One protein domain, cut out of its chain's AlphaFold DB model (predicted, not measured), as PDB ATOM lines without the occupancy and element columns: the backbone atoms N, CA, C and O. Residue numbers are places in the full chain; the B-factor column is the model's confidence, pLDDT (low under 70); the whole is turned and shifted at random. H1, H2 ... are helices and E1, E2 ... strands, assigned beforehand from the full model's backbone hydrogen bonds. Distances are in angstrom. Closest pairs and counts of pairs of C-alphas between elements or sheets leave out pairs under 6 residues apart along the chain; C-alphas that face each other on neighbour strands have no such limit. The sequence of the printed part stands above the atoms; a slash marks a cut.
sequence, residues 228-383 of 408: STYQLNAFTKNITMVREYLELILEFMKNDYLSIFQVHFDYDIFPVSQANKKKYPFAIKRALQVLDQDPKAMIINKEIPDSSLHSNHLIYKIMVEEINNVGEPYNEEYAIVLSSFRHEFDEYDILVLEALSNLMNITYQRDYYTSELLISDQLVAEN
ATOM      1  N   SER A 228     340.533 274.508 377.817       79.75
ATOM      2  CA  SER A 228     339.281 275.233 378.036       79.75
ATOM      3  C   SER A 228     339.499 276.738 378.098       79.75
ATOM      4  O   SER A 228     338.716 277.479 377.523       79.75
ATOM      5  N   THR A 229     340.604 277.212 378.687       75.88
ATOM      6  CA  THR A 229     340.961 278.639 378.645       75.88
ATOM      7  C   THR A 229     341.171 279.129 377.212       75.88
ATOM      8  O   THR A 229     340.720 280.211 376.864       75.88
ATOM      9  N   TYR A 230     341.816 278.338 376.348       78.44
ATOM     10  CA  TYR A 230     341.964 278.706 374.938       78.44
ATOM     11  C   TYR A 230     340.613 278.771 374.213       78.44
ATOM     12  O   TYR A 230     340.380 279.688 373.428       78.44
ATOM     13  N   GLN A 231     339.716 277.819 374.490       81.19
ATOM     14  CA  GLN A 231     338.359 277.836 373.942       81.19
ATOM     15  C   GLN A 231     337.570 279.050 374.435       81.19
ATOM     16  O   GLN A 231     336.973 279.746 373.622       81.19
ATOM     17  N   LEU A 232     337.627 279.344 375.737       81.75
ATOM     18  CA  LEU A 232     337.010 280.525 376.338       81.75
ATOM     19  C   LEU A 232     337.482 281.794 375.634       81.75
ATOM     20  O   LEU A 232     336.645 282.521 375.118       81.75
ATOM     21  N   ASN A 233     338.794 281.983 375.472       80.12
ATOM     22  CA  ASN A 233     339.350 283.139 374.764       80.12
ATOM     23  C   ASN A 233     338.852 283.255 373.310       80.12
ATOM     24  O   ASN A 233     338.741 284.353 372.767       80.12
ATOM     25  N   ALA A 234     338.578 282.126 372.648       82.00
ATOM     26  CA  ALA A 234     338.014 282.133 371.302       82.00
ATOM     27  C   ALA A 234     336.542 282.578 371.300       82.00
ATOM     28  O   ALA A 234     336.144 283.337 370.416       82.00
ATOM     29  N   PHE A 235     335.752 282.145 372.288       83.88
ATOM     30  CA  PHE A 235     334.355 282.556 372.453       83.88
ATOM     31  C   PHE A 235     334.218 284.007 372.927       83.88
ATOM     32  O   PHE A 235     333.282 284.692 372.525       83.88
ATOM     33  N   THR A 236     335.161 284.492 373.733       83.44
ATOM     34  CA  THR A 236     335.100 285.815 374.364       83.44
ATOM     35  C   THR A 236     335.735 286.933 373.542       83.44
ATOM     36  O   THR A 236     335.608 288.100 373.893       83.44
ATOM     37  N   LYS A 237     336.359 286.610 372.402       78.44
ATOM     38  CA  LYS A 237     337.132 287.550 371.573       78.44
ATOM     39  C   LYS A 237     336.404 288.853 371.204       78.44
ATOM     40  O   LYS A 237     337.060 289.872 371.021       78.44
ATOM     41  N   ASN A 238     335.081 288.811 371.055       77.88
ATOM     42  CA  ASN A 238     334.266 289.970 370.669       77.88
ATOM     43  C   ASN A 238     333.329 290.443 371.790       77.88
ATOM     44  O   ASN A 238     332.422 291.227 371.527       77.88
ATOM     45  N   ILE A 239     333.507 289.931 373.008       83.12
ATOM     46  CA  ILE A 239     332.657 290.244 374.152       83.12
ATOM     47  C   ILE A 239     333.279 291.403 374.925       83.12
ATOM     48  O   ILE A 239     334.444 291.336 375.316       83.12
ATOM     49  N   THR A 240     332.488 292.444 375.173       79.12
ATOM     50  CA  THR A 240     332.945 293.661 375.866       79.12
ATOM     51  C   THR A 240     332.311 293.863 377.236       79.12
ATOM     52  O   THR A 240     332.806 294.677 378.003       79.12
ATOM     53  N   MET A 241     331.222 293.157 377.553       84.12
ATOM     54  CA  MET A 241     330.504 293.295 378.825       84.12
ATOM     55  C   MET A 241     330.730 292.074 379.714       84.12
ATOM     56  O   MET A 241     330.650 290.936 379.243       84.12
ATOM     57  N   VAL A 242     330.937 292.292 381.017       88.12
ATOM     58  CA  VAL A 242     331.164 291.197 381.983       88.12
ATOM     59  C   VAL A 242     329.965 290.260 382.021       88.12
ATOM     60  O   VAL A 242     330.108 289.040 382.100       88.12
ATOM     61  N   ARG A 243     328.761 290.831 381.919       90.69
ATOM     62  CA  ARG A 243     327.514 290.072 381.892       90.69
ATOM     63  C   ARG A 243     327.527 288.969 380.834       90.69
ATOM     64  O   ARG A 243     327.084 287.865 381.120       90.69
ATOM     65  N   GLU A 244     328.043 289.245 379.643       90.19
ATOM     66  CA  GLU A 244     328.082 288.278 378.543       90.19
ATOM     67  C   GLU A 244     329.088 287.143 378.813       90.19
ATOM     68  O   GLU A 244     328.816 285.991 378.475       90.19
ATOM     69  N   TYR A 245     330.203 287.420 379.507       90.56
ATOM     70  CA  TYR A 245     331.107 286.369 380.005       90.56
ATOM     71  C   TYR A 245     330.401 285.465 381.024       90.56
ATOM     72  O   TYR A 245     330.536 284.240 380.977       90.56
ATOM     73  N   LEU A 246     329.633 286.059 381.942       92.75
ATOM     74  CA  LEU A 246     328.856 285.305 382.926       92.75
ATOM     75  C   LEU A 246     327.759 284.467 382.249       92.75
ATOM     76  O   LEU A 246     327.586 283.300 382.587       92.75
ATOM     77  N   GLU A 247     327.047 285.012 381.260       94.06
ATOM     78  CA  GLU A 247     326.040 284.259 380.495       94.06
ATOM     79  C   GLU A 247     326.666 283.064 379.764       94.06
ATOM     80  O   GLU A 247     326.097 281.971 379.792       94.06
ATOM     81  N   LEU A 248     327.859 283.236 379.188       91.94
ATOM     82  CA  LEU A 248     328.585 282.165 378.509       91.94
ATOM     83  C   LEU A 248     328.917 281.000 379.455       91.94
ATOM     84  O   LEU A 248     328.669 279.841 379.116       91.94
ATOM     85  N   ILE A 249     329.453 281.281 380.648       91.00
ATOM     86  CA  ILE A 249     329.828 280.205 381.578       91.00
ATOM     87  C   ILE A 249     328.616 279.525 382.211       91.00
ATOM     88  O   ILE A 249     328.677 278.330 382.494       91.00
ATOM     89  N   LEU A 250     327.507 280.244 382.407       94.75
ATOM     90  CA  LEU A 250     326.267 279.635 382.890       94.75
ATOM     91  C   LEU A 250     325.643 278.716 381.842       94.75
ATOM     92  O   LEU A 250     325.119 277.662 382.204       94.75
ATOM     93  N   GLU A 251     325.751 279.056 380.559       93.75
ATOM     94  CA  GLU A 251     325.328 278.168 379.476       93.75
ATOM     95  C   GLU A 251     326.192 276.899 379.435       93.75
ATOM     96  O   GLU A 251     325.679 275.786 379.308       93.75
ATOM     97  N   PHE A 252     327.506 277.022 379.627       91.44
ATOM     98  CA  PHE A 252     328.384 275.857 379.764       91.44
ATOM     99  C   PHE A 252     328.061 275.016 381.000       91.44
ATOM    100  O   PHE A 252     327.892 273.805 380.880       91.44
ATOM    101  N   MET A 253     327.860 275.649 382.157       93.69
ATOM    102  CA  MET A 253     327.422 274.971 383.377       93.69
ATOM    103  C   MET A 253     326.100 274.225 383.155       93.69
ATOM    104  O   MET A 253     325.964 273.077 383.573       93.69
ATOM    105  N   LYS A 254     325.132 274.837 382.464       95.19
ATOM    106  CA  LYS A 254     323.849 274.209 382.119       95.19
ATOM    107  C   LYS A 254     324.046 272.960 381.262       95.19
ATOM    108  O   LYS A 254     323.431 271.929 381.538       95.19
ATOM    109  N   ASN A 255     324.930 273.022 380.268       93.94
ATOM    110  CA  ASN A 255     325.256 271.885 379.407       93.94
ATOM    111  C   ASN A 255     326.000 270.763 380.157       93.94
ATOM    112  O   ASN A 255     325.682 269.582 379.981       93.94
ATOM    113  N   ASP A 256     326.926 271.108 381.052       93.12
ATOM    114  CA  ASP A 256     327.631 270.140 381.899       93.12
ATOM    115  C   ASP A 256     326.670 269.448 382.875       93.12
ATOM    116  O   ASP A 256     326.678 268.223 383.010       93.12
ATOM    117  N   TYR A 257     325.764 270.203 383.500       94.00
ATOM    118  CA  TYR A 257     324.767 269.645 384.416       94.00
ATOM    119  C   TYR A 257     323.770 268.735 383.705       94.00
ATOM    120  O   TYR A 257     323.392 267.683 384.233       94.00
ATOM    121  N   LEU A 258     323.370 269.105 382.490       94.06
ATOM    122  CA  LEU A 258     322.506 268.273 381.671       94.06
ATOM    123  C   LEU A 258     323.203 266.968 381.263       94.06
ATOM    124  O   LEU A 258     322.609 265.896 381.356       94.06
ATOM    125  N   SER A 259     324.459 267.035 380.830       92.31
ATOM    126  CA  SER A 259     325.180 265.851 380.347       92.31
ATOM    127  C   SER A 259     325.590 264.891 381.469       92.31
ATOM    128  O   SER A 259     325.466 263.677 381.301       92.31
ATOM    129  N   ILE A 260     326.036 265.414 382.616       89.50
ATOM    130  CA  ILE A 260     326.573 264.615 383.728       89.50
ATOM    131  C   ILE A 260     325.462 264.163 384.678       89.50
ATOM    132  O   ILE A 260     325.433 263.001 385.089       89.50
ATOM    133  N   PHE A 261     324.538 265.063 385.028       87.75
ATOM    134  CA  PHE A 261     323.524 264.815 386.058       87.75
ATOM    135  C   PHE A 261     322.104 264.666 385.501       87.75
ATOM    136  O   PHE A 261     321.193 264.351 386.264       87.75
ATOM    137  N   GLN A 262     321.892 264.885 384.195       91.06
ATOM    138  CA  GLN A 262     320.553 264.994 383.589       91.06
ATOM    139  C   GLN A 262     319.685 266.063 384.269       91.06
ATOM    140  O   GLN A 262     318.455 265.964 384.325       91.06
ATOM    141  N   VAL A 263     320.339 267.096 384.800       92.12
ATOM    142  CA  VAL A 263     319.692 268.206 385.489       92.12
ATOM    143  C   VAL A 263     319.403 269.313 384.491       92.12
ATOM    144  O   VAL A 263     320.285 269.786 383.783       92.12
ATOM    145  N   HIS A 264     318.149 269.756 384.476       92.69
ATOM    146  CA  HIS A 264     317.728 270.938 383.738       92.69
ATOM    147  C   HIS A 264     317.523 272.098 384.705       92.69
ATOM    148  O   HIS A 264     316.762 271.980 385.674       92.69
ATOM    149  N   PHE A 265     318.157 273.226 384.410       95.44
ATOM    150  CA  PHE A 265     317.883 274.498 385.058       95.44
ATOM    151  C   PHE A 265     317.907 275.628 384.027       95.44
ATOM    152  O   PHE A 265     318.523 275.514 382.965       95.44
ATOM    153  N   ASP A 266     317.225 276.713 384.357       95.56
ATOM    154  CA  ASP A 266     317.279 277.979 383.640       95.56
ATOM    155  C   ASP A 266     317.987 279.019 384.498       95.56
ATOM    156  O   ASP A 266     317.981 278.920 385.728       95.56
ATOM    157  N   TYR A 267     318.592 280.009 383.854       95.94
ATOM    158  CA  TYR A 267     319.315 281.075 384.528       95.94
ATOM    159  C   TYR A 267     318.871 282.448 384.025       95.94
ATOM    160  O   TYR A 267     318.417 282.599 382.891       95.94
ATOM    161  N   ASP A 268     319.008 283.456 384.879       95.12
ATOM    162  CA  ASP A 268     318.862 284.867 384.528       95.12
ATOM    163  C   ASP A 268     319.959 285.662 385.233       95.12
ATOM    164  O   ASP A 268     320.267 285.406 386.402       95.12
ATOM    165  N   ILE A 269     320.527 286.632 384.520       94.19
ATOM    166  CA  ILE A 269     321.545 287.546 385.038       94.19
ATOM    167  C   ILE A 269     321.040 288.964 384.846       94.19
ATOM    168  O   ILE A 269     320.607 289.353 383.758       94.19
ATOM    169  N   PHE A 270     321.075 289.756 385.908       92.06
ATOM    170  CA  PHE A 270     320.659 291.147 385.834       92.06
ATOM    171  C   PHE A 270     321.413 292.013 386.842       92.06
ATOM    172  O   PHE A 270     321.746 291.538 387.928       92.06
ATOM    173  N   PRO A 271     321.630 293.297 386.520       92.19
ATOM    174  CA  PRO A 271     322.116 294.264 387.491       92.19
ATOM    175  C   PRO A 271     321.192 294.330 388.708       92.19
ATOM    176  O   PRO A 271     319.967 294.408 388.554       92.19
ATOM    177  N   VAL A 272     321.747 294.353 389.919       90.81
ATOM    178  CA  VAL A 272     320.971 294.399 391.175       90.81
ATOM    179  C   VAL A 272     320.062 295.631 391.217       90.81
ATOM    180  O   VAL A 272     318.916 295.550 391.668       90.81
ATOM    181  N   SER A 273     320.497 296.739 390.612       88.44
ATOM    182  CA  SER A 273     319.702 297.960 390.404       88.44
ATOM    183  C   SER A 273     318.364 297.720 389.674       88.44
ATOM    184  O   SER A 273     317.402 298.478 389.837       88.44
ATOM    185  N   GLN A 274     318.253 296.635 388.901       89.56
ATOM    186  CA  GLN A 274     317.060 296.250 388.146       89.56
ATOM    187  C   GLN A 274     316.193 295.192 388.851       89.56
ATOM    188  O   GLN A 274     315.101 294.883 388.360       89.56
ATOM    189  N   ALA A 275     316.599 294.682 390.019       86.88
ATOM    190  CA  ALA A 275     315.891 293.620 390.747       86.88
ATOM    191  C   ALA A 275     314.412 293.955 391.025       86.88
ATOM    192  O   ALA A 275     313.524 293.107 390.896       86.88
ATOM    193  N   ASN A 276     314.120 295.221 391.342       83.56
ATOM    194  CA  ASN A 276     312.757 295.681 391.618       83.56
ATOM    195  C   ASN A 276     311.843 295.639 390.385       83.56
ATOM    196  O   ASN A 276     310.642 295.397 390.532       83.56
ATOM    197  N   LYS A 277     312.405 295.820 389.181       85.25
ATOM    198  CA  LYS A 277     311.670 295.830 387.906       85.25
ATOM    199  C   LYS A 277     311.331 294.418 387.415       85.25
ATOM    200  O   LYS A 277     310.376 294.249 386.657       85.25
ATOM    201  N   LYS A 278     312.078 293.398 387.849       85.44
ATOM    202  CA  LYS A 278     311.844 291.996 387.475       85.44
ATOM    203  C   LYS A 278     310.652 291.400 388.242       85.44
ATOM    204  O   LYS A 278     310.404 291.699 389.419       85.44
ATOM    205  N   LYS A 279     309.908 290.514 387.570       86.75
ATOM    206  CA  LYS A 279     308.744 289.789 388.118       86.75
ATOM    207  C   LYS A 279     309.167 288.532 388.890       86.75
ATOM    208  O   LYS A 279     308.722 287.435 388.581       86.75
ATOM    209  N   TYR A 280     310.033 288.698 389.886       85.69
ATOM    210  CA  TYR A 280     310.454 287.596 390.751       85.69
ATOM    211  C   TYR A 280     309.549 287.411 391.974       85.69
ATOM    212  O   TYR A 280     309.019 288.408 392.481       85.69
ATOM    213  N   PRO A 281     309.409 286.169 392.486       85.75
ATOM    214  CA  PRO A 281     308.784 285.908 393.775       85.75
ATOM    215  C   PRO A 281     309.416 286.741 394.891       85.75
ATOM    216  O   PRO A 281     310.619 287.016 394.885       85.75
ATOM    217  N   PHE A 282     308.608 287.093 395.892       87.06
ATOM    218  CA  PHE A 282     309.061 287.885 397.038       87.06
ATOM    219  C   PHE A 282     310.258 287.246 397.759       87.06
ATOM    220  O   PHE A 282     311.155 287.959 398.198       87.06
ATOM    221  N   ALA A 283     310.311 285.910 397.816       86.94
ATOM    222  CA  ALA A 283     311.420 285.168 398.410       86.94
ATOM    223  C   ALA A 283     312.775 285.490 397.751       86.94
ATOM    224  O   ALA A 283     313.745 285.726 398.462       86.94
ATOM    225  N   ILE A 284     312.827 285.598 396.418       89.44
ATOM    226  CA  ILE A 284     314.057 285.934 395.679       89.44
ATOM    227  C   ILE A 284     314.465 287.383 395.948       89.44
ATOM    228  O   ILE A 284     315.624 287.659 396.234       89.44
ATOM    229  N   LYS A 285     313.508 288.321 395.923       89.56
ATOM    230  CA  LYS A 285     313.789 289.738 396.219       89.56
ATOM    231  C   LYS A 285     314.307 289.929 397.644       89.56
ATOM    232  O   LYS A 285     315.228 290.707 397.860       89.56
ATOM    233  N   ARG A 286     313.739 289.197 398.605       88.81
ATOM    234  CA  ARG A 286     314.209 289.189 399.992       88.81
ATOM    235  C   ARG A 286     315.596 288.566 400.113       88.81
ATOM    236  O   ARG A 286     316.417 289.104 400.839       88.81
ATOM    237  N   ALA A 287     315.867 287.474 399.401       89.00
ATOM    238  CA  ALA A 287     317.190 286.862 399.388       89.00
ATOM    239  C   ALA A 287     318.256 287.826 398.857       89.00
ATOM    240  O   ALA A 287     319.290 287.963 399.493       89.00
ATOM    241  N   LEU A 288     317.973 288.580 397.789       89.69
ATOM    242  CA  LEU A 288     318.887 289.621 397.298       89.69
ATOM    243  C   LEU A 288     319.212 290.674 398.370       89.69
ATOM    244  O   LEU A 288     320.367 291.043 398.513       89.69
ATOM    245  N   GLN A 289     318.229 291.093 399.174       86.88
ATOM    246  CA  GLN A 289     318.466 292.018 400.294       86.88
ATOM    247  C   GLN A 289     319.297 291.393 401.423       86.88
ATOM    248  O   GLN A 289     320.028 292.094 402.114       86.88
ATOM    249  N   VAL A 290     319.167 290.082 401.652       87.31
ATOM    250  CA  VAL A 290     319.996 289.368 402.635       87.31
ATOM    251  C   VAL A 290     321.429 289.228 402.122       87.31
ATOM    252  O   VAL A 290     322.359 289.394 402.903       87.31
ATOM    253  N   LEU A 291     321.610 289.009 400.817       87.50
ATOM    254  CA  LEU A 291     322.925 288.945 400.174       87.50
ATOM    255  C   LEU A 291     323.710 290.262 400.269       87.50
ATOM    256  O   LEU A 291     324.935 290.242 400.199       87.50
ATOM    257  N   ASP A 292     323.036 291.397 400.477       83.25
ATOM    258  CA  ASP A 292     323.698 292.674 400.781       83.25
ATOM    259  C   ASP A 292     324.372 292.673 402.168       83.25
ATOM    260  O   ASP A 292     325.301 293.442 402.408       83.25
ATOM    261  N   GLN A 293     323.897 291.832 403.093       81.75
ATOM    262  CA  GLN A 293     324.399 291.727 404.469       81.75
ATOM    263  C   GLN A 293     325.369 290.555 404.640       81.75
ATOM    264  O   GLN A 293     326.354 290.676 405.367       81.75
ATOM    265  N   ASP A 294     325.079 289.433 403.980       80.19
ATOM    266  CA  ASP A 294     325.889 288.218 403.980       80.19
ATOM    267  C   ASP A 294     326.073 287.738 402.528       80.19
ATOM    268  O   ASP A 294     325.164 287.113 401.976       80.19
ATOM    269  N   PRO A 295     327.212 288.040 401.878       78.25
ATOM    270  CA  PRO A 295     327.418 287.850 400.440       78.25
ATOM    271  C   PRO A 295     327.669 286.384 400.038       78.25
ATOM    272  O   PRO A 295     328.412 286.105 399.098       78.25
ATOM    273  N   LYS A 296     327.062 285.429 400.743       85.50
ATOM    274  CA  LYS A 296     327.125 284.000 400.434       85.50
ATOM    275  C   LYS A 296     325.902 283.589 399.625       85.50
ATOM    276  O   LYS A 296     324.786 283.853 400.060       85.50
ATOM    277  N   ALA A 297     326.091 282.890 398.502       90.50
ATOM    278  CA  ALA A 297     324.971 282.439 397.674       90.50
ATOM    279  C   ALA A 297     323.880 281.716 398.495       90.50
ATOM    280  O   ALA A 297     324.167 280.957 399.424       90.50
ATOM    281  N   MET A 298     322.616 281.941 398.137       91.75
ATOM    282  CA  MET A 298     321.458 281.463 398.887       91.75
ATOM    283  C   MET A 298     320.623 280.485 398.063       91.75
ATOM    284  O   MET A 298     320.246 280.762 396.924       91.75
ATOM    285  N   ILE A 299     320.273 279.360 398.684       94.06
ATOM    286  CA  ILE A 299     319.385 278.345 398.117       94.06
ATOM    287  C   ILE A 299     317.974 278.539 398.671       94.06
ATOM    288  O   ILE A 299     317.776 278.681 399.877       94.06
ATOM    289  N   ILE A 300     316.983 278.495 397.786       92.81
ATOM    290  CA  ILE A 300     315.559 278.482 398.116       92.81
ATOM    291  C   ILE A 300     314.941 277.271 397.418       92.81
ATOM    292  O   ILE A 300     314.464 277.366 396.287       92.81
ATOM    293  N   ASN A 301     314.968 276.120 398.090       90.75
ATOM    294  CA  ASN A 301     314.283 274.922 397.612       90.75
ATOM    295  C   ASN A 301     312.808 274.938 398.036       90.75
ATOM    296  O   ASN A 301     312.429 275.529 399.050       90.75
ATOM    297  N   LYS A 302     311.959 274.298 397.238       87.75
ATOM    298  CA  LYS A 302     310.532 274.142 397.505       87.75
ATOM    299  C   LYS A 302     310.311 273.172 398.665       87.75
ATOM    300  O   LYS A 302     310.991 272.164 398.784       87.75
ATOM    301  N   GLU A 303     309.295 273.436 399.479       82.62
ATOM    302  CA  GLU A 303     308.952 272.560 400.611       82.62
ATOM    303  C   GLU A 303     308.408 271.193 400.165       82.62
ATOM    304  O   GLU A 303     308.519 270.209 400.894       82.62
ATOM    305  N   ILE A 304     307.797 271.131 398.975       81.75
ATOM    306  CA  ILE A 304     307.184 269.921 398.413       81.75
ATOM    307  C   ILE A 304     307.983 269.478 397.173       81.75
ATOM    308  O   ILE A 304     307.800 270.079 396.105       81.75
ATOM    309  N   PRO A 305     308.807 268.411 397.265       75.81
ATOM    310  CA  PRO A 305     309.720 267.966 396.202       75.81
ATOM    311  C   PRO A 305     309.068 267.663 394.845       75.81
ATOM    312  O   PRO A 305     309.700 267.829 393.805       75.81
ATOM    313  N   ASP A 306     307.780 267.319 394.817       77.25
ATOM    314  CA  ASP A 306     307.065 266.975 393.579       77.25
ATOM    315  C   ASP A 306     306.166 268.103 393.044       77.25
ATOM    316  O   ASP A 306     305.459 267.925 392.053       77.25
ATOM    317  N   SER A 307     306.179 269.289 393.667       79.00
ATOM    318  CA  SER A 307     305.377 270.415 393.176       79.00
ATOM    319  C   SER A 307     305.882 270.887 391.813       79.00
ATOM    320  O   SER A 307     307.063 271.207 391.660       79.00
ATOM    321  N   SER A 308     304.978 270.965 390.835       80.62
ATOM    322  CA  SER A 308     305.230 271.542 389.508       80.62
ATOM    323  C   SER A 308     304.952 273.046 389.443       80.62
ATOM    324  O   SER A 308     305.230 273.679 388.431       80.62
ATOM    325  N   LEU A 309     304.355 273.617 390.492       81.38
ATOM    326  CA  LEU A 309     303.946 275.024 390.529       81.38
ATOM    327  C   LEU A 309     305.062 275.944 391.023       81.38
ATOM    328  O   LEU A 309     304.992 277.157 390.829       81.38
ATOM    329  N   HIS A 310     306.056 275.385 391.711       83.81
ATOM    330  CA  HIS A 310     307.140 276.129 392.337       83.81
ATOM    331  C   HIS A 310     308.479 275.544 391.901       83.81
ATOM    332  O   HIS A 310     308.651 274.326 391.846       83.81
ATOM    333  N   SER A 311     309.416 276.430 391.589       90.00
ATOM    334  CA  SER A 311     310.796 276.096 391.270       90.00
ATOM    335  C   SER A 311     311.686 276.238 392.501       90.00
ATOM    336  O   SER A 311     311.460 277.090 393.358       90.00
ATOM    337  N   ASN A 312     312.716 275.404 392.552       93.44
ATOM    338  CA  ASN A 312     313.897 275.604 393.371       93.44
ATOM    339  C   ASN A 312     314.735 276.729 392.766       93.44
ATOM    340  O   ASN A 312     314.801 276.856 391.539       93.44
ATOM    341  N   HIS A 313     315.384 277.521 393.612       95.19
ATOM    342  CA  HIS A 313     316.224 278.634 393.194       95.19
ATOM    343  C   HIS A 313     317.582 278.603 393.886       95.19
ATOM    344  O   HIS A 313     317.665 278.315 395.079       95.19
ATOM    345  N   LEU A 314     318.625 278.969 393.149       96.25
ATOM    346  CA  LEU A 314     319.938 279.307 393.687       96.25
ATOM    347  C   LEU A 314     320.263 280.734 393.251       96.25
ATOM    348  O   LEU A 314     320.197 281.055 392.067       96.25
ATOM    349  N   ILE A 315     320.549 281.598 394.218       95.50
ATOM    350  CA  ILE A 315     320.732 283.030 394.011       95.50
ATOM    351  C   ILE A 315     322.139 283.389 394.452       95.50
ATOM    352  O   ILE A 315     322.515 283.144 395.597       95.50
ATOM    353  N   TYR A 316     322.896 284.002 393.557       94.94
ATOM    354  CA  TYR A 316     324.241 284.475 393.826       94.94
ATOM    355  C   TYR A 316     324.370 285.936 393.411       94.94
ATOM    356  O   TYR A 316     323.802 286.360 392.405       94.94
ATOM    357  N   LYS A 317     325.096 286.716 394.208       93.38
ATOM    358  CA  LYS A 317     325.391 288.117 393.930       93.38
ATOM    359  C   LYS A 317     326.897 288.243 393.745       93.38
ATOM    360  O   LYS A 317     327.655 287.809 394.608       93.38
ATOM    361  N   ILE A 318     327.314 288.836 392.634       91.25
ATOM    362  CA  ILE A 318     328.718 289.070 392.311       91.25
ATOM    363  C   ILE A 318     328.932 290.555 392.024       91.25
ATOM    364  O   ILE A 318     328.169 291.174 391.283       91.25
ATOM    365  N   MET A 319     329.965 291.125 392.639       90.31
ATOM    366  CA  MET A 319     330.452 292.462 392.315       90.31
ATOM    367  C   MET A 319     331.569 292.318 391.289       90.31
ATOM    368  O   MET A 319     332.515 291.557 391.508       90.31
ATOM    369  N   VAL A 320     331.443 293.020 390.170       89.50
ATOM    370  CA  VAL A 320     332.418 292.985 389.081       89.50
ATOM    371  C   VAL A 320     332.841 294.401 388.731       89.50
ATOM    372  O   VAL A 320     332.048 295.336 388.812       89.50
ATOM    373  N   GLU A 321     334.100 294.549 388.348       86.25
ATOM    374  CA  GLU A 321     334.628 295.797 387.809       86.25
ATOM    375  C   GLU A 321     334.373 295.796 386.298       86.25
ATOM    376  O   GLU A 321     334.961 295.024 385.545       86.25
ATOM    377  N   GLU A 322     333.423 296.603 385.853       83.94
ATOM    378  CA  GLU A 322     333.058 296.766 384.452       83.94
ATOM    379  C   GLU A 322     333.680 298.054 383.902       83.94
ATOM    380  O   GLU A 322     334.079 298.936 384.658       83.94
ATOM    381  N   ILE A 323     333.801 298.174 382.582       78.81
ATOM    382  CA  ILE A 323     334.366 299.371 381.951       78.81
ATOM    383  C   ILE A 323     333.258 300.149 381.263       78.81
ATOM    384  O   ILE A 323     332.439 299.591 380.530       78.81
ATOM    385  N   ASN A 324     333.193 301.450 381.538       77.81
ATOM    386  CA  ASN A 324     332.195 302.317 380.930       77.81
ATOM    387  C   ASN A 324     332.572 302.668 379.476       77.81
ATOM    388  O   ASN A 324     333.681 302.423 379.010       77.81
ATOM    389  N   ASN A 325     331.659 303.315 378.747       72.62
ATOM    390  CA  ASN A 325     331.886 303.714 377.347       72.62
ATOM    391  C   ASN A 325     333.054 304.705 377.147       72.62
ATOM    392  O   ASN A 325     333.407 305.004 376.008       72.62
ATOM    393  N   VAL A 326     333.603 305.258 378.232       73.38
ATOM    394  CA  VAL A 326     334.716 306.217 378.243       73.38
ATOM    395  C   VAL A 326     336.035 305.534 378.649       73.38
ATOM    396  O   VAL A 326     337.071 306.188 378.685       73.38
ATOM    397  N   GLY A 327     336.025 304.219 378.904       71.69
ATOM    398  CA  GLY A 327     337.212 303.448 379.279       71.69
ATOM    399  C   GLY A 327     337.565 303.508 380.766       71.69
ATOM    400  O   GLY A 327     338.655 303.098 381.142       71.69
ATOM    401  N   GLU A 328     336.681 304.023 381.625       77.50
ATOM    402  CA  GLU A 328     336.932 304.061 383.069       77.50
ATOM    403  C   GLU A 328     336.287 302.857 383.774       77.50
ATOM    404  O   GLU A 328     335.122 302.534 383.490       77.50
ATOM    405  N   PRO A 329     337.004 302.213 384.713       81.62
ATOM    406  CA  PRO A 329     336.454 301.123 385.502       81.62
ATOM    407  C   PRO A 329     335.400 301.626 386.496       81.62
ATOM    408  O   PRO A 329     335.562 302.663 387.145       81.62
ATOM    409  N   TYR A 330     334.320 300.865 386.648       86.75
ATOM    410  CA  TYR A 330     333.282 301.074 387.649       86.75
ATOM    411  C   TYR A 330     332.804 299.732 388.204       86.75
ATOM    412  O   TYR A 330     332.763 298.731 387.499       86.75
ATOM    413  N   ASN A 331     332.415 299.702 389.477       89.06
ATOM    414  CA  ASN A 331     331.868 298.487 390.073       89.06
ATOM    415  C   ASN A 331     330.373 298.385 389.769       89.06
ATOM    416  O   ASN A 331     329.604 299.261 390.172       89.06
ATOM    417  N   GLU A 332     329.965 297.297 389.123       90.25
ATOM    418  CA  GLU A 332     328.564 296.924 388.933       90.25
ATOM    419  C   GLU A 332     328.274 295.641 389.719       90.25
ATOM    420  O   GLU A 332     329.091 294.720 389.805       90.25
ATOM    421  N   GLU A 333     327.088 295.567 390.318       92.62
ATOM    422  CA  GLU A 333     326.647 294.372 391.028       92.62
ATOM    423  C   GLU A 333     325.641 293.600 390.181       92.62
ATOM    424  O   GLU A 333     324.565 294.105 389.847       92.62
ATOM    425  N   TYR A 334     325.953 292.339 389.902       92.88
ATOM    426  CA  TYR A 334     325.074 291.425 389.189       92.88
ATOM    427  C   TYR A 334     324.462 290.399 390.138       92.88
ATOM    428  O   TYR A 334     325.130 289.817 390.993       92.88
ATOM    429  N   ALA A 335     323.170 290.150 389.951       93.75
ATOM    430  CA  ALA A 335     322.464 289.019 390.524       93.75
ATOM    431  C   ALA A 335     322.346 287.914 389.472       93.75
ATOM    432  O   ALA A 335     321.870 288.151 388.360       93.75
ATOM    433  N   ILE A 336     322.740 286.706 389.857       95.62
ATOM    434  CA  ILE A 336     322.581 285.475 389.092       95.62
ATOM    435  C   ILE A 336     321.525 284.631 389.800       95.62
ATOM    436  O   ILE A 336     321.646 284.330 390.989       95.62
ATOM    437  N   VAL A 337     320.477 284.250 389.074       95.50
ATOM    438  CA  VAL A 337     319.401 283.398 389.589       95.50
ATOM    439  C   VAL A 337     319.328 282.144 388.737       95.50
ATOM    440  O   VAL A 337     318.938 282.215 387.575       95.50
ATOM    441  N   LEU A 338     319.658 280.996 389.323       96.75
ATOM    442  CA  LEU A 338     319.371 279.688 388.744       96.75
ATOM    443  C   LEU A 338     318.003 279.212 389.230       96.75
ATOM    444  O   LEU A 338     317.611 279.451 390.375       96.75
ATOM    445  N   SER A 339     317.266 278.529 388.365       95.19
ATOM    446  CA  SER A 339     315.930 278.022 388.656       95.19
ATOM    447  C   SER A 339     315.722 276.631 388.069       95.19
ATOM    448  O   SER A 339     316.049 276.374 386.914       95.19
ATOM    449  N   SER A 340     315.167 275.714 388.857       94.19
ATOM    450  CA  SER A 340     314.798 274.380 388.382       94.19
ATOM    451  C   SER A 340     313.504 273.915 389.027       94.19
ATOM    452  O   SER A 340     313.310 274.043 390.230       94.19
ATOM    453  N   PHE A 341     312.607 273.317 388.245       91.06
ATOM    454  CA  PHE A 341     311.404 272.684 388.796       91.06
ATOM    455  C   PHE A 341     311.682 271.326 389.444       91.06
ATOM    456  O   PHE A 341     310.869 270.860 390.241       91.06
ATOM    457  N   ARG A 342     312.787 270.665 389.083       89.62
ATOM    458  CA  ARG A 342     313.061 269.272 389.470       89.62
ATOM    459  C   ARG A 342     314.259 269.132 390.394       89.62
ATOM    460  O   ARG A 342     314.199 268.341 391.324       89.62
ATOM    461  N   HIS A 343     315.329 269.867 390.119       90.88
ATOM    462  CA  HIS A 343     316.580 269.751 390.860       90.88
ATOM    463  C   HIS A 343     316.538 270.607 392.118       90.88
ATOM    464  O   HIS A 343     316.219 271.791 392.025       90.88
ATOM    465  N   GLU A 344     316.824 270.014 393.273       91.94
ATOM    466  CA  GLU A 344     317.087 270.753 394.509       91.94
ATOM    467  C   GLU A 344     318.549 271.175 394.519       91.94
ATOM    468  O   GLU A 344     319.440 270.330 394.435       91.94
ATOM    469  N   PHE A 345     318.783 272.480 394.619       93.19
ATOM    470  CA  PHE A 345     320.143 272.990 394.694       93.19
ATOM    471  C   PHE A 345     320.752 272.668 396.061       93.19
ATOM    472  O   PHE A 345     320.053 272.695 397.079       93.19
ATOM    473  N   ASP A 346     322.049 272.384 396.083       90.38
ATOM    474  CA  ASP A 346     322.817 272.100 397.296       90.38
ATOM    475  C   ASP A 346     324.035 273.027 397.454       90.38
ATOM    476  O   ASP A 346     324.334 273.875 396.610       90.38
ATOM    477  N   GLU A 347     324.752 272.884 398.568       88.12
ATOM    478  CA  GLU A 347     325.931 273.706 398.868       88.12
ATOM    479  C   GLU A 347     327.073 273.527 397.856       88.12
ATOM    480  O   GLU A 347     327.913 274.410 397.708       88.12
ATOM    481  N   TYR A 348     327.117 272.411 397.130       88.62
ATOM    482  CA  TYR A 348     328.130 272.189 396.102       88.62
ATOM    483  C   TYR A 348     327.764 272.894 394.795       88.62
ATOM    484  O   TYR A 348     328.663 273.343 394.089       88.62
ATOM    485  N   ASP A 349     326.471 273.055 394.499       92.69
ATOM    486  CA  ASP A 349     326.008 273.894 393.388       92.69
ATOM    487  C   ASP A 349     326.408 275.360 393.605       92.69
ATOM    488  O   ASP A 349     326.829 276.024 392.655       92.69
ATOM    489  N   ILE A 350     326.359 275.837 394.858       92.62
ATOM    490  CA  ILE A 350     326.901 277.150 395.246       92.62
ATOM    491  C   ILE A 350     328.378 277.244 394.861       92.62
ATOM    492  O   ILE A 350     328.763 278.160 394.141       92.62
ATOM    493  N   LEU A 351     329.198 276.286 395.301       90.19
ATOM    494  CA  LEU A 351     330.644 276.318 395.058       90.19
ATOM    495  C   LEU A 351     330.983 276.306 393.565       90.19
ATOM    496  O   LEU A 351     331.900 277.009 393.140       90.19
ATOM    497  N   VAL A 352     330.249 275.529 392.763       92.62
ATOM    498  CA  VAL A 352     330.430 275.511 391.306       92.62
ATOM    499  C   VAL A 352     330.088 276.872 390.709       92.62
ATOM    500  O   VAL A 352     330.888 277.420 389.953       92.62
ATOM    501  N   LEU A 353     328.931 277.434 391.068       94.62
ATOM    502  CA  LEU A 353     328.484 278.730 390.566       94.62
ATOM    503  C   LEU A 353     329.468 279.851 390.931       94.62
ATOM    504  O   LEU A 353     329.851 280.639 390.064       94.62
ATOM    505  N   GLU A 354     329.909 279.901 392.186       91.69
ATOM    506  CA  GLU A 354     330.883 280.879 392.677       91.69
ATOM    507  C   GLU A 354     332.227 280.739 391.953       91.69
ATOM    508  O   GLU A 354     332.778 281.727 391.463       91.69
ATOM    509  N   ALA A 355     332.753 279.517 391.833       90.12
ATOM    510  CA  ALA A 355     334.042 279.278 391.191       90.12
ATOM    511  C   ALA A 355     334.027 279.652 389.701       90.12
ATOM    512  O   ALA A 355     334.950 280.312 389.224       90.12
ATOM    513  N   LEU A 356     332.975 279.267 388.975       91.56
ATOM    514  CA  LEU A 356     332.835 279.567 387.549       91.56
ATOM    515  C   LEU A 356     332.608 281.063 387.290       91.56
ATOM    516  O   LEU A 356     333.226 281.625 386.385       91.56
ATOM    517  N   SER A 357     331.787 281.725 388.109       92.38
ATOM    518  CA  SER A 357     331.550 283.171 387.991       92.38
ATOM    519  C   SER A 357     332.826 283.971 388.269       92.38
ATOM    520  O   SER A 357     333.164 284.889 387.521       92.38
ATOM    521  N   ASN A 358     333.593 283.578 389.291       88.75
ATOM    522  CA  ASN A 358     334.882 284.199 389.599       88.75
ATOM    523  C   ASN A 358     335.925 283.944 388.508       88.75
ATOM    524  O   ASN A 358     336.666 284.858 388.148       88.75
ATOM    525  N   LEU A 359     335.970 282.733 387.945       88.19
ATOM    526  CA  LEU A 359     336.844 282.422 386.816       88.19
ATOM    527  C   LEU A 359     336.552 283.339 385.622       88.19
ATOM    528  O   LEU A 359     337.489 283.841 385.000       88.19
ATOM    529  N   MET A 360     335.276 283.592 385.317       89.12
ATOM    530  CA  MET A 360     334.899 284.507 384.237       89.12
ATOM    531  C   MET A 360     335.254 285.951 384.537       89.12
ATOM    532  O   MET A 360     335.789 286.616 383.656       89.12
ATOM    533  N   ASN A 361     335.036 286.416 385.766       87.19
ATOM    534  CA  ASN A 361     335.440 287.762 386.156       87.19
ATOM    535  C   ASN A 361     336.960 287.953 385.983       87.19
ATOM    536  O   ASN A 361     337.400 288.888 385.324       87.19
ATOM    537  N   ILE A 362     337.773 287.006 386.466       85.56
ATOM    538  CA  ILE A 362     339.236 287.037 386.285       85.56
ATOM    539  C   ILE A 362     339.618 287.005 384.798       85.56
ATOM    540  O   ILE A 362     340.537 287.708 384.377       85.56
ATOM    541  N   THR A 363     338.928 286.185 384.000       85.56
ATOM    542  CA  THR A 363     339.183 286.066 382.557       85.56
ATOM    543  C   THR A 363     338.879 287.377 381.840       85.56
ATOM    544  O   THR A 363     339.718 287.847 381.078       85.56
ATOM    545  N   TYR A 364     337.741 287.999 382.146       86.88
ATOM    546  CA  TYR A 364     337.361 289.307 381.626       86.88
ATOM    547  C   TYR A 364     338.407 290.374 381.964       86.88
ATOM    548  O   TYR A 364     338.907 291.036 381.057       86.88
ATOM    549  N   GLN A 365     338.805 290.491 383.237       84.00
ATOM    550  CA  GLN A 365     339.812 291.474 383.655       84.00
ATOM    551  C   GLN A 365     341.128 291.276 382.904       84.00
ATOM    552  O   GLN A 365     341.719 292.219 382.382       84.00
ATOM    553  N   ARG A 366     341.587 290.025 382.803       83.56
ATOM    554  CA  ARG A 366     342.810 289.696 382.070       83.56
ATOM    555  C   ARG A 366     342.702 290.093 380.600       83.56
ATOM    556  O   ARG A 366     343.649 290.674 380.070       83.56
ATOM    557  N   ASP A 367     341.602 289.746 379.941       81.69
ATOM    558  CA  ASP A 367     341.407 290.017 378.516       81.69
ATOM    559  C   ASP A 367     341.326 291.529 378.261       81.69
ATOM    560  O   ASP A 367     341.969 292.025 377.332       81.69
ATOM    561  N   TYR A 368     340.670 292.274 379.156       79.38
ATOM    562  CA  TYR A 368     340.649 293.732 379.138       79.38
ATOM    563  C   TYR A 368     342.052 294.342 379.267       79.38
ATOM    564  O   TYR A 368     342.510 295.009 378.338       79.38
ATOM    565  N   TYR A 369     342.789 294.060 380.348       77.50
ATOM    566  CA  TYR A 369     344.129 294.632 380.550       77.50
ATOM    567  C   TYR A 369     345.117 294.225 379.452       77.50
ATOM    568  O   TYR A 369     345.995 294.999 379.073       77.50
ATOM    569  N   THR A 370     344.972 293.015 378.901       79.81
ATOM    570  CA  THR A 370     345.782 292.576 377.757       79.81
ATOM    571  C   THR A 370     345.456 293.400 376.512       79.81
ATOM    572  O   THR A 370     346.367 293.774 375.774       79.81
ATOM    573  N   SER A 371     344.179 293.706 376.273       76.06
ATOM    574  CA  SER A 371     343.766 294.550 375.150       76.06
ATOM    575  C   SER A 371     344.267 295.993 375.287       76.06
ATOM    576  O   SER A 371     344.791 296.536 374.316       76.06
ATOM    577  N   GLU A 372     344.225 296.578 376.489       72.94
ATOM    578  CA  GLU A 372     344.789 297.909 376.750       72.94
ATOM    579  C   GLU A 372     346.304 297.948 376.526       72.94
ATOM    580  O   GLU A 372     346.811 298.873 375.889       72.94
ATOM    581  N   LEU A 373     347.028 296.925 376.996       73.81
ATOM    582  CA  LEU A 373     348.472 296.818 376.790       73.81
ATOM    583  C   LEU A 373     348.816 296.785 375.293       73.81
ATOM    584  O   LEU A 373     349.717 297.493 374.847       73.81
ATOM    585  N   LEU A 374     348.063 296.012 374.502       75.38
ATOM    586  CA  LEU A 374     348.257 295.926 373.052       75.38
ATOM    587  C   LEU A 374     348.000 297.266 372.349       75.38
ATOM    588  O   LEU A 374     348.757 297.630 371.448       75.38
ATOM    589  N   ILE A 375     346.967 298.006 372.759       77.19
ATOM    590  CA  ILE A 375     346.670 299.344 372.222       77.19
ATOM    591  C   ILE A 375     347.791 300.325 372.588       77.19
ATOM    592  O   ILE A 375     348.248 301.087 371.734       77.19
ATOM    593  N   SER A 376     348.276 300.281 373.832       75.50
ATOM    594  CA  SER A 376     349.402 301.100 374.289       75.50
ATOM    595  C   SER A 376     350.668 300.826 373.472       75.50
ATOM    596  O   SER A 376     351.311 301.764 373.000       75.50
ATOM    597  N   ASP A 377     351.010 299.558 373.243       80.62
ATOM    598  CA  ASP A 377     352.184 299.177 372.449       80.62
ATOM    599  C   ASP A 377     352.067 299.636 370.986       80.62
ATOM    600  O   ASP A 377     353.044 300.123 370.406       80.62
ATOM    601  N   GLN A 378     350.871 299.544 370.395       79.44
ATOM    602  CA  GLN A 378     350.600 300.062 369.049       79.44
ATOM    603  C   GLN A 378     350.764 301.584 368.981       79.44
ATOM    604  O   GLN A 378     351.465 302.077 368.100       79.44
ATOM    605  N   LEU A 379     350.211 302.325 369.945       82.38
ATOM    606  CA  LEU A 379     350.369 303.782 370.040       82.38
ATOM    607  C   LEU A 379     351.835 304.198 370.201       82.38
ATOM    608  O   LEU A 379     352.274 305.182 369.603       82.38
ATOM    609  N   VAL A 380     352.618 303.459 370.991       85.88
ATOM    610  CA  VAL A 380     354.061 303.701 371.140       85.88
ATOM    611  C   VAL A 380     354.788 303.471 369.814       85.88
ATOM    612  O   VAL A 380     355.629 304.290 369.433       85.88
ATOM    613  N   ALA A 381     354.453 302.402 369.089       87.50
ATOM    614  CA  ALA A 381     355.043 302.107 367.785       87.50
ATOM    615  C   ALA A 381     354.692 303.173 366.729       87.50
ATOM    616  O   ALA A 381     355.583 303.652 366.023       87.50
ATOM    617  N   GLU A 382     353.429 303.600 366.663       89.06
ATOM    618  CA  GLU A 382     352.971 304.660 365.755       89.06
ATOM    619  C   GLU A 382     353.642 306.002 366.070       89.06
ATOM    620  O   GLU A 382     354.177 306.664 365.175       89.06
ATOM    621  N   ASN A 383     353.706 306.381 367.350       86.44
ATOM    622  CA  ASN A 383     354.389 307.601 367.777       86.44
ATOM    623  C   ASN A 383     355.888 307.562 367.452       86.44
ATOM    624  O   ASN A 383     356.451 308.573 367.026       86.44
TER     625      ASN A 383
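AT A GLANCE: This is residues 228 to 383 of the 408 residues of an uncharacterized protein of Bacillus sp. Y1 (UniProt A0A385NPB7). A twisted sheet of four strands curls round helix H2 on one face, with the short helix H3 on the opposite face, in three layers, helices on both faces of a sheet. The long helix H4 runs past this body, grazing the sheet and touching H2, and its residues 373 to 383 stick out at one end; the small helix H1 lies near H2 and H4. The printed part has 156 residues, with four named helices and four named strands in the order H1, H2, E1, H3, E2, E3, E4, H4, and its class is mixed, helices and strands. The sheet runs E1, E4, E3, E2, all antiparallel. The whole is only just compact, close to loose, with a radius of gyration of the C-alphas of 17.8 A, and it spans 68 by 34 by 23 A.

IN THESE COORDINATES: In the sheet, E1 is residues 266 to 271, E2 residues 298 to 300, E3 residues 312 to 323, 33.4 A long, and E4 residues 329 to 340, 34.5 A long. E3 bends by 52 degrees at residue 319. H2 is residues 242 to 261, 27.8 A long, and H3 residues 282 to 291. H1 is residues 228 to 236, with C-alpha 228 at (339.281, 275.233, 378.036). H4, residues 347 to 383, is 54.1 A long, from C-alpha 347 at (325.931, 273.706, 398.868) to C-alpha 383 at (354.389, 307.601, 367.777).

HOW THE PARTS SIT: E2, E3 and E4 form a meander, each strand the antiparallel neighbour of the one before. E3 and E4 are a hairpin, with N 316 and O 336 2.9 A apart, within hydrogen-bond range. E2 and E3 are a hairpin too, with N 300 and O 313 at 2.8 A. E1, an edge strand, has N 268 and O 337 of E4 at 3.0 A. H2 is on the sheet; its closest C-alphas to E1 are those of Glu 247 and Ile 269, 7.2 A. H3, over E3, has a height over the sheet of 8.7 A. H4 only grazes the sheet; its closest C-alphas to E3 are those of Asn 361 and Val 320, 6.7 A. H2 touches H4 with residues 242 to 249 alone, closest at the C-alphas of Tyr 245 and Met 360, 6.0 A, at a steep tilt of 40 degrees, opposite ways. H3 and H4 are apart. In H1, H2, H3 and H4 every O i to N i+4 pair is within hydrogen-bond range.

THE WHOLE: The outline is only just elongated, and the C-alphas farthest apart, those of Ile 304 and Asn 383, are 67.7 A apart. Without residues 373 to 383, which stand free, the body spans 52 by 34 by 23 A. The printed part has no cut. The link from E2 to E3, 11 residues, is long. The mean pLDDT of the printed part is 87.2, and no printed residue is under 70.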